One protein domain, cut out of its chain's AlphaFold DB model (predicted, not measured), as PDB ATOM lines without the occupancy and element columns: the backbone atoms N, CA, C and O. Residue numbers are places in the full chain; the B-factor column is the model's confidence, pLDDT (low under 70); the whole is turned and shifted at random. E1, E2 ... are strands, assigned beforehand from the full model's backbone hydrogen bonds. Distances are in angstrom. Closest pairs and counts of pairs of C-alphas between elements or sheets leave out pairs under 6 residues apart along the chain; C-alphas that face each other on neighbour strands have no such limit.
ATOM      1  N   SER A 216     138.564 129.814  95.219       81.81
ATOM      2  CA  SER A 216     137.706 129.793  96.410       81.81
ATOM      3  C   SER A 216     136.273 130.158  96.043       81.81
ATOM      4  O   SER A 216     136.043 131.152  95.363       81.81
ATOM      5  N   ILE A 217     135.326 129.370  96.534       79.12
ATOM      6  CA  ILE A 217     133.892 129.504  96.270       79.12
ATOM      7  C   ILE A 217     133.128 129.387  97.582       79.12
ATOM      8  O   ILE A 217     133.582 128.732  98.526       79.12
ATOM      9  N   SER A 218     131.955 129.999  97.659       75.44
ATOM     10  CA  SER A 218     131.163 129.980  98.885       75.44
ATOM     11  C   SER A 218     129.666 129.937  98.620       75.44
ATOM     12  O   SER A 218     129.179 130.278  97.550       75.44
ATOM     13  N   TYR A 219     128.923 129.473  99.615       81.38
ATOM     14  CA  TYR A 219     127.482 129.626  99.698       81.38
ATOM     15  C   TYR A 219     127.170 130.446 100.943       81.38
ATOM     16  O   TYR A 219     127.640 130.112 102.032       81.38
ATOM     17  N   PHE A 220     126.363 131.490 100.783       74.56
ATOM     18  CA  PHE A 220     125.948 132.356 101.876       74.56
ATOM     19  C   PHE A 220     124.444 132.240 102.113       74.56
ATOM     20  O   PHE A 220     123.637 132.400 101.198       74.56
ATOM     21  N   PHE A 221     124.075 131.991 103.363       82.31
ATOM     22  CA  PHE A 221     122.701 131.979 103.838       82.31
ATOM     23  C   PHE A 221     122.464 133.120 104.826       82.31
ATOM     24  O   PHE A 221     123.282 133.364 105.713       82.31
ATOM     25  N   PHE A 222     121.298 133.756 104.707       80.94
ATOM     26  CA  PHE A 222     120.783 134.778 105.613       80.94
ATOM     27  C   PHE A 222     119.348 134.414 106.008       80.94
ATOM     28  O   PHE A 222     118.512 134.167 105.143       80.94
ATOM     29  N   SER A 223     119.057 134.369 107.310       68.88
ATOM     30  CA  SER A 223     117.776 133.885 107.857       68.88
ATOM     31  C   SER A 223     116.582 134.828 107.705       68.88
ATOM     32  O   SER A 223     115.511 134.551 108.250       68.88
ATOM     33  N   ASP A 224     116.788 135.976 107.066       76.62
ATOM     34  CA  ASP A 224     116.047 137.203 107.331       76.62
ATOM     35  C   ASP A 224     116.093 137.624 108.804       76.62
ATOM     36  O   ASP A 224     116.608 136.941 109.694       76.62
ATOM     37  N   GLU A 225     115.554 138.806 109.057       81.81
ATOM     38  CA  GLU A 225     115.530 139.422 110.367       81.81
ATOM     39  C   GLU A 225     114.166 139.294 111.035       81.81
ATOM     40  O   GLU A 225     113.132 139.603 110.439       81.81
ATOM     41  N   VAL A 226     114.169 138.927 112.318       80.00
ATOM     42  CA  VAL A 226     113.006 139.112 113.189       80.00
ATOM     43  C   VAL A 226     113.234 140.295 114.111       80.00
ATOM     44  O   VAL A 226     114.261 140.398 114.782       80.00
ATOM     45  N   THR A 227     112.242 141.180 114.170       84.31
ATOM     46  CA  THR A 227     112.219 142.303 115.106       84.31
ATOM     47  C   THR A 227     110.989 142.236 115.990       84.31
ATOM     48  O   THR A 227     109.948 141.724 115.583       84.31
ATOM     49  N   TRP A 228     111.097 142.759 117.207       78.88
ATOM     50  CA  TRP A 228     109.969 142.900 118.121       78.88
ATOM     51  C   TRP A 228     110.002 144.271 118.795       78.88
ATOM     52  O   TRP A 228     111.070 144.806 119.132       78.88
ATOM     53  N   GLY A 229     108.826 144.874 118.955       79.62
ATOM     54  CA  GLY A 229     108.675 146.259 119.376       79.62
ATOM     55  C   GLY A 229     107.341 146.525 120.057       79.62
ATOM     56  O   GLY A 229     106.357 145.827 119.828       79.62
ATOM     57  N   ILE A 230     107.315 147.575 120.872       68.75
ATOM     58  CA  ILE A 230     106.108 148.100 121.514       68.75
ATOM     59  C   ILE A 230     105.919 149.534 121.021       68.75
ATOM     60  O   ILE A 230     106.888 150.288 120.933       68.75
ATOM     61  N   ALA A 231     104.678 149.911 120.700       60.94
ATOM     62  CA  ALA A 231     104.309 151.278 120.312       60.94
ATOM     63  C   ALA A 231     105.158 151.859 119.157       60.94
ATOM     64  O   ALA A 231     105.539 153.026 119.175       60.94
ATOM     65  N   GLY A 232     105.494 151.028 118.163       53.22
ATOM     66  CA  GLY A 232     106.283 151.433 116.990       53.22
ATOM     67  C   GLY A 232     107.788 151.592 117.245       53.22
ATOM     68  O   GLY A 232     108.534 151.871 116.311       53.22
ATOM     69  N   GLY A 233     108.256 151.389 118.483       58.16
ATOM     70  CA  GLY A 233     109.668 151.412 118.843       58.16
ATOM     71  C   GLY A 233     110.297 150.023 118.813       58.16
ATOM     72  O   GLY A 233     109.786 149.077 119.410       58.16
ATOM     73  N   TYR A 234     111.451 149.907 118.164       64.75
ATOM     74  CA  TYR A 234     112.226 148.671 118.112       64.75
ATOM     75  C   TYR A 234     112.862 148.326 119.481       64.75
ATOM     76  O   TYR A 234     113.474 149.187 120.134       64.75
ATOM     77  N   THR A 235     112.712 147.070 119.929       79.62
ATOM     78  CA  THR A 235     113.160 146.603 121.261       79.62
ATOM     79  C   THR A 235     113.995 145.317 121.253       79.62
ATOM     80  O   THR A 235     114.815 145.160 122.160       79.62
ATOM     81  N   ALA A 236     113.867 144.451 120.238       80.06
ATOM     82  CA  ALA A 236     114.725 143.274 120.049       80.06
ATOM     83  C   ALA A 236     114.874 142.862 118.562       80.06
ATOM     84  O   ALA A 236     113.887 142.948 117.832       80.06
ATOM     85  N   ARG A 237     116.068 142.396 118.141       86.44
ATOM     86  CA  ARG A 237     116.422 141.784 116.826       86.44
ATOM     87  C   ARG A 237     117.014 140.428 117.075       86.44
ATOM     88  O   ARG A 237     117.903 140.324 117.925       86.44
ATOM     89  N   ALA A 238     116.722 139.514 116.165       89.69
ATOM     90  CA  ALA A 238     117.606 138.404 115.876       89.69
ATOM     91  C   ALA A 238     117.720 138.157 114.365       89.69
ATOM     92  O   ALA A 238     116.728 138.255 113.643       89.69
ATOM     93  N   PHE A 239     118.919 137.810 113.908       83.69
ATOM     94  CA  PHE A 239     119.162 137.149 112.626       83.69
ATOM     95  C   PHE A 239     120.432 136.294 112.725       83.69
ATOM     96  O   PHE A 239     121.248 136.477 113.632       83.69
ATOM     97  N   CYS A 240     120.608 135.356 111.803       81.19
ATOM     98  CA  CYS A 240     121.822 134.562 111.694       81.19
ATOM     99  C   CYS A 240     122.238 134.399 110.235       81.19
ATOM    100  O   CYS A 240     121.411 134.466 109.318       81.19
ATOM    101  N   THR A 241     123.522 134.143 110.038       82.00
ATOM    102  CA  THR A 241     124.100 133.842 108.732       82.00
ATOM    103  C   THR A 241     124.893 132.553 108.789       82.00
ATOM    104  O   THR A 241     125.428 132.184 109.832       82.00
ATOM    105  N   LEU A 242     124.974 131.859 107.660       83.94
ATOM    106  CA  LEU A 242     125.835 130.695 107.504       83.94
ATOM    107  C   LEU A 242     126.610 130.839 106.203       83.94
ATOM    108  O   LEU A 242     126.012 130.947 105.135       83.94
ATOM    109  N   THR A 243     127.930 130.778 106.301       85.75
ATOM    110  CA  THR A 243     128.806 130.699 105.134       85.75
ATOM    111  C   THR A 243     129.346 129.284 105.021       85.75
ATOM    112  O   THR A 243     129.971 128.796 105.957       85.75
ATOM    113  N   VAL A 244     129.135 128.613 103.893       82.31
ATOM    114  CA  VAL A 244     129.779 127.332 103.571       82.31
ATOM    115  C   VAL A 244     130.846 127.598 102.524       82.31
ATOM    116  O   VAL A 244     130.533 128.038 101.424       82.31
ATOM    117  N   ASN A 245     132.100 127.340 102.871       84.19
ATOM    118  CA  ASN A 245     133.253 127.629 102.031       84.19
ATOM    119  C   ASN A 245     133.776 126.369 101.358       84.19
ATOM    120  O   ASN A 245     133.715 125.262 101.905       84.19
ATOM    121  N   GLY A 246     134.352 126.566 100.184       87.94
ATOM    122  CA  GLY A 246     134.953 125.515  99.404       87.94
ATOM    123  C   GLY A 246     135.886 126.041  98.331       87.94
ATOM    124  O   GLY A 246     136.211 127.227  98.266       87.94
ATOM    125  N   LYS A 247     136.279 125.132  97.449       81.81
ATOM    126  CA  LYS A 247     137.132 125.431  96.304       81.81
ATOM    127  C   LYS A 247     136.691 124.675  95.065       81.81
ATOM    128  O   LYS A 247     136.128 123.584  95.166       81.81
ATOM    129  N   LYS A 248     136.997 125.209  93.892       73.00
ATOM    130  CA  LYS A 248     136.862 124.474  92.634       73.00
ATOM    131  C   LYS A 248     137.976 123.443  92.507       73.00
ATOM    132  O   LYS A 248     139.139 123.738  92.782       73.00
ATOM    133  N   THR A 249     137.633 122.231  92.088       63.72
ATOM    134  CA  THR A 249     138.600 121.169  91.774       63.72
ATOM    135  C   THR A 249     138.333 120.610  90.379       63.72
ATOM    136  O   THR A 249     137.229 120.762  89.856       63.72
ATOM    137  N   SER A 250     139.304 119.903  89.796       49.84
ATOM    138  CA  SER A 250     139.137 119.180  88.523       49.84
ATOM    139  C   SER A 250     138.000 118.142  88.539       49.84
ATOM    140  O   SER A 250     137.497 117.747  87.488       49.84
ATOM    141  N   ASN A 251     137.557 117.725  89.731       49.78
ATOM    142  CA  ASN A 251     136.444 116.800  89.945       49.78
ATOM    143  C   ASN A 251     135.150 117.508  90.402       49.78
ATOM    144  O   ASN A 251     134.236 116.851  90.890       49.78
ATOM    145  N   GLY A 252     135.067 118.836  90.251       57.84
ATOM    146  CA  GLY A 252     133.937 119.665  90.676       57.84
ATOM    147  C   GLY A 252     134.215 120.484  91.939       57.84
ATOM    148  O   GLY A 252     135.306 120.459  92.509       57.84
ATOM    149  N   ASN A 253     133.224 121.253  92.379       75.56
ATOM    150  CA  ASN A 253     133.309 122.040  93.610       75.56
ATOM    151  C   ASN A 253     133.538 121.121  94.820       75.56
ATOM    152  O   ASN A 253     132.953 120.046  94.892       75.56
ATOM    153  N   PHE A 254     134.343 121.555  95.785       75.88
ATOM    154  CA  PHE A 254     134.716 120.821  96.994       75.88
ATOM    155  C   PHE A 254     134.347 121.657  98.221       75.88
ATOM    156  O   PHE A 254     134.805 122.789  98.325       75.88
ATOM    157  N   ILE A 255     133.566 121.117  99.162       74.81
ATOM    158  CA  ILE A 255     133.267 121.788 100.442       74.81
ATOM    159  C   ILE A 255     134.420 121.583 101.425       74.81
ATOM    160  O   ILE A 255     134.852 120.452 101.655       74.81
ATOM    161  N   GLU A 256     134.875 122.669 102.046       82.12
ATOM    162  CA  GLU A 256     135.997 122.673 102.990       82.12
ATOM    163  C   GLU A 256     135.569 122.993 104.420       82.12
ATOM    164  O   GLU A 256     136.014 122.333 105.356       82.12
ATOM    165  N   SER A 257     134.720 124.003 104.613       85.81
ATOM    166  CA  SER A 257     134.348 124.472 105.954       85.81
ATOM    167  C   SER A 257     132.982 125.150 105.971       85.81
ATOM    168  O   SER A 257     132.392 125.421 104.926       85.81
ATOM    169  N   TYR A 258     132.483 125.440 107.170       89.94
ATOM    170  CA  TYR A 258     131.324 126.295 107.374       89.94
ATOM    171  C   TYR A 258     131.542 127.230 108.567       89.94
ATOM    172  O   TYR A 258     132.291 126.903 109.487       89.94
ATOM    173  N   TRP A 259     130.872 128.379 108.542       89.31
ATOM    174  CA  TRP A 259     131.001 129.455 109.520       89.31
ATOM    175  C   TRP A 259     129.613 130.021 109.832       89.31
ATOM    176  O   TRP A 259     129.042 130.724 108.992       89.31
ATOM    177  N   PRO A 260     129.020 129.660 110.982       89.38
ATOM    178  CA  PRO A 260     127.775 130.250 111.443       89.38
ATOM    179  C   PRO A 260     128.052 131.540 112.225       89.38
ATOM    180  O   PRO A 260     128.919 131.554 113.096       89.38
ATOM    181  N   ASP A 261     127.258 132.579 111.980       87.25
ATOM    182  CA  ASP A 261     127.286 133.828 112.742       87.25
ATOM    183  C   ASP A 261     125.894 134.179 113.278       87.25
ATOM    184  O   ASP A 261     124.859 133.950 112.640       87.25
ATOM    185  N   TYR A 262     125.879 134.756 114.479       90.94
ATOM    186  CA  TYR A 262     124.669 135.042 115.245       90.94
ATOM    187  C   TYR A 262     124.606 136.519 115.599       90.94
ATOM    188  O   TYR A 262     125.542 137.076 116.172       90.94
ATOM    189  N   HIS A 263     123.467 137.147 115.327       89.19
ATOM    190  CA  HIS A 263     123.277 138.565 115.576       89.19
ATOM    191  C   HIS A 263     122.028 138.787 116.414       89.19
ATOM    192  O   HIS A 263     120.901 138.593 115.960       89.19
ATOM    193  N   THR A 264     122.231 139.232 117.651       91.38
ATOM    194  CA  THR A 264     121.150 139.531 118.592       91.38
ATOM    195  C   THR A 264     121.315 140.920 119.182       91.38
ATOM    196  O   THR A 264     122.414 141.332 119.549       91.38
ATOM    197  N   THR A 265     120.216 141.647 119.334       88.69
ATOM    198  CA  THR A 265     120.186 142.917 120.068       88.69
ATOM    199  C   THR A 265     118.894 142.976 120.862       88.69
ATOM    200  O   THR A 265     117.840 142.751 120.284       88.69
ATOM    201  N   ALA A 266     118.942 143.293 122.157       86.38
ATOM    202  CA  ALA A 266     117.747 143.416 122.991       86.38
ATOM    203  C   ALA A 266     117.902 144.531 124.034       86.38
ATOM    204  O   ALA A 266     118.969 144.700 124.622       86.38
ATOM    205  N   LYS A 267     116.828 145.295 124.261       80.38
ATOM    206  CA  LYS A 267     116.731 146.259 125.368       80.38
ATOM    207  C   LYS A 267     116.406 145.538 126.693       80.38
ATOM    208  O   LYS A 267     115.875 144.427 126.657       80.38
ATOM    209  N   PRO A 268     116.670 146.158 127.862       79.81
ATOM    210  CA  PRO A 268     116.293 145.585 129.155       79.81
ATOM    211  C   PRO A 268     114.808 145.201 129.209       79.81
ATOM    212  O   PRO A 268     113.955 145.976 128.783       79.81
ATOM    213  N   GLY A 269     114.506 144.006 129.727       80.50
ATOM    214  CA  GLY A 269     113.142 143.461 129.773       80.50
ATOM    215  C   GLY A 269     112.704 142.696 128.517       80.50
ATOM    216  O   GLY A 269     111.593 142.165 128.491       80.50
ATOM    217  N   PHE A 270     113.577 142.575 127.513       87.19
ATOM    218  CA  PHE A 270     113.340 141.818 126.282       87.19
ATOM    219  C   PHE A 270     114.452 140.803 126.033       87.19
ATOM    220  O   PHE A 270     115.509 140.835 126.664       87.19
ATOM    221  N   LYS A 271     114.201 139.888 125.103       87.50
ATOM    222  CA  LYS A 271     115.111 138.817 124.724       87.50
ATOM    223  C   LYS A 271     115.138 138.654 123.211       87.50
ATOM    224  O   LYS A 271     114.115 138.747 122.535       87.50
ATOM    225  N   ALA A 272     116.333 138.394 122.710       91.50
ATOM    226  CA  ALA A 272     116.591 137.985 121.345       91.50
ATOM    227  C   ALA A 272     117.391 136.683 121.370       91.50
ATOM    228  O   ALA A 272     118.264 136.515 122.220       91.50
ATOM    229  N   ILE A 273     117.075 135.770 120.461       92.56
ATOM    230  CA  ILE A 273     117.734 134.475 120.306       92.56
ATOM    231  C   ILE A 273     118.029 134.304 118.822       92.56
ATOM    232  O   ILE A 273     117.120 134.442 118.011       92.56
ATOM    233  N   ALA A 274     119.277 134.006 118.472       92.88
ATOM    234  CA  ALA A 274     119.668 133.580 117.135       92.88
ATOM    235  C   ALA A 274     120.547 132.342 117.284       92.88
ATOM    236  O   ALA A 274     121.599 132.412 117.914       92.88
ATOM    237  N   GLU A 275     120.102 131.218 116.735       90.69
ATOM    238  CA  GLU A 275     120.810 129.944 116.821       90.69
ATOM    239  C   GLU A 275     120.757 129.206 115.479       90.69
ATOM    240  O   GLU A 275     119.737 129.206 114.788       90.69
ATOM    241  N   LEU A 276     121.858 128.538 115.137       85.38
ATOM    242  CA  LEU A 276     121.998 127.622 114.009       85.38
ATOM    243  C   LEU A 276     122.430 126.271 114.566       85.38
ATOM    244  O   LEU A 276     123.306 126.191 115.427       85.38
ATOM    245  N   LYS A 277     121.845 125.200 114.042       78.25
ATOM    246  CA  LYS A 277     122.278 123.831 114.300       78.25
ATOM    247  C   LYS A 277     122.700 123.174 113.010       78.25
ATOM    248  O   LYS A 277     121.877 122.995 112.125       78.25
ATOM    249  N   VAL A 278     123.956 122.756 112.943       72.19
ATOM    250  CA  VAL A 278     124.451 121.902 111.863       72.19
ATOM    251  C   VAL A 278     124.338 120.454 112.322       72.19
ATOM    252  O   VAL A 278     124.952 120.074 113.318       72.19
ATOM    253  N   ALA A 279     123.510 119.660 111.643       61.75
ATOM    254  CA  ALA A 279     123.298 118.251 111.987       61.75
ATOM    255  C   ALA A 279     124.190 117.300 111.187       61.75
ATOM    256  O   ALA A 279     124.511 116.213 111.675       61.75
ATOM    257  N   ASN A 280     124.607 117.706 109.987       57.06
ATOM    258  CA  ASN A 280     125.517 116.936 109.155       57.06
ATOM    259  C   ASN A 280     126.474 117.872 108.412       57.06
ATOM    260  O   ASN A 280     126.028 118.772 107.703       57.06
ATOM    261  N   PHE A 281     127.779 117.655 108.569       70.94
ATOM    262  CA  PHE A 281     128.802 118.349 107.797       70.94
ATOM    263  C   PHE A 281     129.828 117.353 107.272       70.94
ATOM    264  O   PHE A 281     130.510 116.680 108.046       70.94
ATOM    265  N   LYS A 282     129.949 117.293 105.948       65.06
ATOM    266  CA  LYS A 282     130.897 116.445 105.232       65.06
ATOM    267  C   LYS A 282     131.704 117.317 104.283       65.06
ATOM    268  O   LYS A 282     131.138 118.094 103.514       65.06
ATOM    269  N   THR A 283     133.022 117.190 104.333       67.50
ATOM    270  CA  THR A 283     133.929 117.838 103.381       67.50
ATOM    271  C   THR A 283     134.056 116.995 102.112       67.50
ATOM    272  O   THR A 283     133.689 115.818 102.094       67.50
ATOM    273  N   GLY A 284     134.560 117.584 101.027       57.47
ATOM    274  CA  GLY A 284     134.785 116.866  99.770       57.47
ATOM    275  C   GLY A 284     134.019 117.420  98.574       57.47
ATOM    276  O   GLY A 284     133.109 118.238  98.715       57.47
ATOM    277  N   THR A 285     134.327 116.896  97.384       54.50
ATOM    278  CA  THR A 285     133.483 117.029  96.168       54.50
ATOM    279  C   THR A 285     132.093 116.415  96.340       54.50
ATOM    280  O   THR A 285     131.118 116.746  95.676       54.50
ATOM    281  N   SER A 286     132.028 115.541  97.327       51.06
ATOM    282  CA  SER A 286     130.900 114.813  97.874       51.06
ATOM    283  C   SER A 286     130.318 115.457  99.138       51.06
ATOM    284  O   SER A 286     129.502 114.861  99.834       51.06
ATOM    285  N   GLY A 287     130.805 116.640  99.509       54.94
ATOM    286  CA  GLY A 287     130.475 117.251 100.785       54.94
ATOM    287  C   GLY A 287     129.004 117.642 100.911       54.94
ATOM    288  O   GLY A 287     128.252 117.687  99.935       54.94
ATOM    289  N   ALA A 288     128.602 117.970 102.130       67.62
ATOM    290  CA  ALA A 288     127.285 118.509 102.430       67.62
ATOM    291  C   ALA A 288     127.313 119.305 103.737       67.62
ATOM    292  O   ALA A 288     128.130 119.032 104.614       67.62
ATOM    293  N   CYS A 289     126.406 120.266 103.875       66.00
ATOM    294  CA  CYS A 289     126.127 120.956 105.129       66.00
ATOM    295  C   CYS A 289     124.609 121.027 105.329       66.00
ATOM    296  O   CYS A 289     123.927 121.799 104.656       66.00
ATOM    297  N   GLU A 290     124.081 120.200 106.227       72.75
ATOM    298  CA  GLU A 290     122.691 120.250 106.672       72.75
ATOM    299  C   GLU A 290     122.592 121.116 107.919       72.75
ATOM    300  O   GLU A 290     123.209 120.815 108.949       72.75
ATOM    301  N   PHE A 291     121.785 122.168 107.841       73.00
ATOM    302  CA  PHE A 291     121.617 123.096 108.942       73.00
ATOM    303  C   PHE A 291     120.157 123.474 109.164       73.00
ATOM    304  O   PHE A 291     119.345 123.518 108.243       73.00
ATOM    305  N   GLY A 292     119.846 123.793 110.409       71.94
ATOM    306  CA  GLY A 292     118.623 124.444 110.839       71.94
ATOM    307  C   GLY A 292     118.940 125.777 111.478       71.94
ATOM    308  O   GLY A 292     120.011 125.938 112.060       71.94
ATOM    309  N   TYR A 293     118.011 126.719 111.410       82.94
ATOM    310  CA  TYR A 293     118.102 127.988 112.114       82.94
ATOM    311  C   TYR A 293     116.834 128.254 112.919       82.94
ATOM    312  O   TYR A 293     115.732 127.849 112.544       82.94
ATOM    313  N   GLY A 294     117.001 128.973 114.020       84.56
ATOM    314  CA  GLY A 294     115.905 129.517 114.793       84.56
ATOM    315  C   GLY A 294     116.268 130.892 115.323       84.56
ATOM    316  O   GLY A 294     117.249 131.065 116.046       84.56
ATOM    317  N   ILE A 295     115.459 131.873 114.943       89.25
ATOM    318  CA  ILE A 295     115.596 133.265 115.349       89.25
ATOM    319  C   ILE A 295     114.313 133.717 116.035       89.25
ATOM    320  O   ILE A 295     113.201 133.395 115.610       89.25
ATOM    321  N   ALA A 296     114.457 134.454 117.127       88.75
ATOM    322  CA  ALA A 296     113.328 134.887 117.924       88.75
ATOM    323  C   ALA A 296     113.611 136.230 118.606       88.75
ATOM    324  O   ALA A 296     114.707 136.463 119.111       88.75
ATOM    325  N   ALA A 297     112.605 137.101 118.656       87.88
ATOM    326  CA  ALA A 297     112.644 138.379 119.358       87.88
ATOM    327  C   ALA A 297     111.335 138.586 120.136       87.88
ATOM    328  O   ALA A 297     110.245 138.419 119.585       87.88
ATOM    329  N   GLY A 298     111.422 138.940 121.420       88.06
ATOM    330  CA  GLY A 298     110.243 139.009 122.284       88.06
ATOM    331  C   GLY A 298     110.540 139.316 123.758       88.06
ATOM    332  O   GLY A 298     111.621 139.804 124.085       88.06
ATOM    333  N   PRO A 299     109.586 139.063 124.670       81.19
ATOM    334  CA  PRO A 299     109.778 139.169 126.118       81.19
ATOM    335  C   PRO A 299     110.777 138.135 126.676       81.19
ATOM    336  O   PRO A 299     111.113 137.144 126.036       81.19
ATOM    337  N   VAL A 300     111.228 138.339 127.922       82.62
ATOM    338  CA  VAL A 300     112.244 137.502 128.609       82.62
ATOM    339  C   VAL A 300     111.890 136.005 128.676       82.62
ATOM    340  O   VAL A 300     112.795 135.172 128.696       82.62
ATOM    341  N   GLY A 301     110.600 135.653 128.648       82.50
ATOM    342  CA  GLY A 301     110.122 134.262 128.649       82.50
ATOM    343  C   GLY A 301     110.381 133.483 127.353       82.50
ATOM    344  O   GLY A 301     110.109 132.286 127.307       82.50
ATOM    345  N   LEU A 302     110.904 134.136 126.312       88.00
ATOM    346  CA  LEU A 302     111.194 133.522 125.022       88.00
ATOM    347  C   LEU A 302     112.228 132.394 125.147       88.00
ATOM    348  O   LEU A 302     113.291 132.564 125.757       88.00
ATOM    349  N   SER A 303     111.953 131.248 124.531       87.81
ATOM    350  CA  SER A 303     112.904 130.138 124.446       87.81
ATOM    351  C   SER A 303     112.824 129.410 123.109       87.81
ATOM    352  O   SER A 303     111.795 129.440 122.427       87.81
ATOM    353  N   ILE A 304     113.936 128.768 122.756       85.69
ATOM    354  CA  ILE A 304     114.070 127.883 121.607       85.69
ATOM    355  C   ILE A 304     114.404 126.475 122.103       85.69
ATOM    356  O   ILE A 304     115.189 126.289 123.032       85.69
ATOM    357  N   THR A 305     113.786 125.482 121.482       80.62
ATOM    358  CA  THR A 305     114.090 124.062 121.663       80.62
ATOM    359  C   THR A 305     114.272 123.426 120.295       80.62
ATOM    360  O   THR A 305     113.800 123.953 119.289       80.62
ATOM    361  N   TRP A 306     114.988 122.308 120.246       72.81
ATOM    362  CA  TRP A 306     115.426 121.714 118.990       72.81
ATOM    363  C   TRP A 306     115.118 120.225 118.945       72.81
ATOM    364  O   TRP A 306     115.468 119.499 119.875       72.81
ATOM    365  N   SER A 307     114.564 119.777 117.820       63.84
ATOM    366  CA  SER A 307     114.484 118.367 117.437       63.84
ATOM    367  C   SER A 307     115.215 118.191 116.107       63.84
ATOM    368  O   SER A 307     114.756 118.661 115.064       63.84
ATOM    369  N   GLY A 308     116.418 117.613 116.150       66.12
ATOM    370  CA  GLY A 308     117.349 117.653 115.017       66.12
ATOM    371  C   GLY A 308     117.684 119.097 114.614       66.12
ATOM    372  O   GLY A 308     118.130 119.887 115.450       66.12
ATOM    373  N   VAL A 309     117.440 119.431 113.342       61.66
ATOM    374  CA  VAL A 309     117.578 120.786 112.767       61.66
ATOM    375  C   VAL A 309     116.287 121.612 112.819       61.66
ATOM    376  O   VAL A 309     116.250 122.728 112.317       61.66
ATOM    377  N   THR A 310     115.212 121.099 113.418       61.28
ATOM    378  CA  THR A 310     113.945 121.838 113.503       61.28
ATOM    379  C   THR A 310     113.850 122.584 114.828       61.28
ATOM    380  O   THR A 310     113.931 121.977 115.900       61.28
ATOM    381  N   ALA A 311     113.659 123.903 114.749       69.94
ATOM    382  CA  ALA A 311     113.459 124.777 115.899       69.94
ATOM    383  C   ALA A 311     111.978 124.848 116.306       69.94
ATOM    384  O   ALA A 311     111.088 124.949 115.464       69.94
ATOM    385  N   SER A 312     111.717 124.842 117.611       74.94
ATOM    386  CA  SER A 312     110.406 125.087 118.221       74.94
ATOM    387  C   SER A 312     110.513 126.201 119.256       74.94
ATOM    388  O   SER A 312     111.490 126.270 120.003       74.94
ATOM    389  N   PHE A 313     109.502 127.069 119.315       85.56
ATOM    390  CA  PHE A 313     109.546 128.308 120.091       85.56
ATOM    391  C   PHE A 313     108.444 128.355 121.146       85.56
ATOM    392  O   PHE A 313     107.334 127.875 120.925       85.56
ATOM    393  N   SER A 314     108.731 128.987 122.280       80.50
ATOM    394  CA  SER A 314     107.731 129.287 123.312       80.50
ATOM    395  C   SER A 314     108.004 130.640 123.979       80.50
ATOM    396  O   SER A 314     109.089 131.200 123.822       80.50
ATOM    397  N   GLY A 315     107.017 131.178 124.708       77.94
ATOM    398  CA  GLY A 315     107.165 132.417 125.491       77.94
ATOM    399  C   GLY A 315     106.595 133.696 124.863       77.94
ATOM    400  O   GLY A 315     106.710 134.751 125.481       77.94
ATOM    401  N   GLY A 316     105.946 133.604 123.692       71.94
ATOM    402  CA  GLY A 316     105.355 134.737 122.963       71.94
ATOM    403  C   GLY A 316     106.412 135.642 122.316       71.94
ATOM    404  O   GLY A 316     107.475 135.853 122.881       71.94
ATOM    405  N   GLY A 317     106.155 136.163 121.113       84.81
ATOM    406  CA  GLY A 317     107.113 136.990 120.366       84.81
ATOM    407  C   GLY A 317     107.077 136.732 118.861       84.81
ATOM    408  O   GLY A 317     106.249 135.958 118.384       84.81
ATOM    409  N   ASN A 318     107.987 137.375 118.130       83.81
ATOM    410  CA  ASN A 318     108.181 137.131 116.703       83.81
ATOM    411  C   ASN A 318     109.274 136.080 116.523       83.81
ATOM    412  O   ASN A 318     110.403 136.263 116.981       83.81
ATOM    413  N   THR A 319     108.926 134.979 115.870       82.31
ATOM    414  CA  THR A 319     109.784 133.802 115.729       82.31
ATOM    415  C   THR A 319     109.839 133.371 114.278       82.31
ATOM    416  O   THR A 319     108.824 133.409 113.580       82.31
ATOM    417  N   ARG A 320     110.999 132.902 113.837       80.25
ATOM    418  CA  ARG A 320     111.161 132.263 112.537       80.25
ATOM    419  C   ARG A 320     112.162 131.129 112.669       80.25
ATOM    420  O   ARG A 320     113.200 131.281 113.305       80.25
ATOM    421  N   GLY A 321     111.832 129.994 112.075       75.81
ATOM    422  CA  GLY A 321     112.726 128.854 111.983       75.81
ATOM    423  C   GLY A 321     112.674 128.261 110.588       75.81
ATOM    424  O   GLY A 321     111.715 128.473 109.844       75.81
ATOM    425  N   GLY A 322     113.715 127.526 110.246       69.69
ATOM    426  CA  GLY A 322     113.833 126.853 108.966       69.69
ATOM    427  C   GLY A 322     115.144 126.095 108.894       69.69
ATOM    428  O   GLY A 322     115.800 125.870 109.908       69.69
ATOM    429  N   GLY A 323     115.541 125.715 107.692       72.88
ATOM    430  CA  GLY A 323     116.796 125.017 107.478       72.88
ATOM    431  C   GLY A 323     117.175 124.984 106.013       72.88
ATOM    432  O   GLY A 323     116.438 125.466 105.151       72.88
ATOM    433  N   GLY A 324     118.338 124.414 105.749       63.91
ATOM    434  CA  GLY A 324     118.883 124.280 104.417       63.91
ATOM    435  C   GLY A 324     119.830 123.098 104.322       63.91
ATOM    436  O   GLY A 324     120.352 122.590 105.315       63.91
ATOM    437  N   TYR A 325     120.045 122.666 103.086       65.25
ATOM    438  CA  TYR A 325     120.996 121.621 102.755       65.25
ATOM    439  C   TYR A 325     121.913 122.138 101.657       65.25
ATOM    440  O   TYR A 325     121.503 122.297 100.506       65.25
ATOM    441  N   VAL A 326     123.149 122.446 102.032       62.00
ATOM    442  CA  VAL A 326     124.159 122.965 101.116       62.00
ATOM    443  C   VAL A 326     124.950 121.802 100.563       62.00
ATOM    444  O   VAL A 326     125.406 120.935 101.304       62.00
ATOM    445  N   THR A 327     125.155 121.800  99.256       63.62
ATOM    446  CA  THR A 327     126.019 120.829  98.596       63.62
ATOM    447  C   THR A 327     127.022 121.564  97.708       63.62
ATOM    448  O   THR A 327     126.780 122.723  97.375       63.62
ATOM    449  N   PRO A 328     128.114 120.917  97.264       63.38
ATOM    450  CA  PRO A 328     129.173 121.597  96.531       63.38
ATOM    451  C   PRO A 328     128.711 122.366  95.286       63.38
ATOM    452  O   PRO A 328     129.286 123.392  94.950       63.38
ATOM    453  N   SER A 329     127.631 121.933  94.631       59.72
ATOM    454  CA  SER A 329     127.063 122.608  93.454       59.72
ATOM    455  C   SER A 329     126.361 123.936  93.758       59.72
ATOM    456  O   SER A 329     126.023 124.648  92.822       59.72
ATOM    457  N   LEU A 330     126.121 124.260  95.033       57.59
ATOM    458  CA  LEU A 330     125.524 125.529  95.463       57.59
ATOM    459  C   LEU A 330     126.576 126.593  95.815       57.59
ATOM    460  O   LEU A 330     126.218 127.756  96.006       57.59
ATOM    461  N   LEU A 331     127.853 126.206  95.906       65.88
ATOM    462  CA  LEU A 331     128.958 127.136  96.121       65.88
ATOM    463  C   LEU A 331     129.298 127.831  94.799       65.88
ATOM    464  O   LEU A 331     129.365 127.169  93.758       65.88
TER     465      LEU A 331
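This is residues 216 to 331 of the 332 residues of an uncharacterized protein of Bacteroides faecichinchillae (UniProt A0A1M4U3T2). This is a long, narrow stack of sheets whose strands run nearly along the rod: the sheet E1 E2 E3 E4 lies face to face with the sheet E5 E6 E9, and the short hairpin E7 E8 covers part of the latter's other face. E3 and E4 run along most of the rod's length. The printed part has 116 residues and is all strand, with nine named strands, E1 to E9 in turn, and no named helix. The first sheet is branched at E3, the second runs E5 E6 E9, and in each sheet neighbours are antiparallel. The whole is only just loose, close to compact, with a radius of gyration of the C-alphas of 16.3 A and spans of 57 by 26 by 16 A.

E1, residues 216 to 222, and E2, residues 226 to 230, lie on one side of E3, residues 233 to 249; E4, residues 252 to 266, lies on the other side. E1 is beside residues 241 to 247 of E3, with N 219 and O 244 2.8 A apart, and E2 is beside residues 233 to 238, with N 228 and O 236 2.9 A apart. E2, E3 and E4 form a meander, each strand the antiparallel neighbour of the one before; N 241 and O 261 of the hairpin E3 and E4 are 2.9 A apart. E3 bends by 55 degrees at residue 236, and E4 by 54 degrees at residue 256. In the second sheet, E6, residues 288 to 299, is the inner strand between E5, residues 270 to 282, and E9, residues 318 to 326; N 273 and O 296 are 2.8 A apart, N 295 and O 320 2.9 A. The planes of these two sheets are 13 degrees apart; the closest C-alphas of E3 and E5, Ala 238 and Ala 274, are 5.4 A apart. In the hairpin of E7, residues 303 to 307, and E8, residues 310 to 314, N 305 and O 312 are 2.8 A apart. The closest C-alphas of E6 and E8, Gly 294 and Ala 311, are 5.4 A apart, while E3 and E7 are apart.

E1 begins at C-alpha 216, (137.706, 129.793, 96.410), and is 19.9 A long; E2 is 14.1 A. E3 is 49.8 A, E4 43.2 A, E5 37.4 A and E6 36.0 A. E7 and E8 are 13.8 A each. E9 is 26.4 A and ends at C-alpha 326, (124.159, 122.965, 101.116).

The two C-alphas farthest apart, Ala 231 and Ser 250, are 57.0 A apart. The printed part has no cut, and the links between named strands are tight. The mean pLDDT of the printed part is 76.3; 34 residues are under 70, among them residues 282 to 289 and 324 to 331.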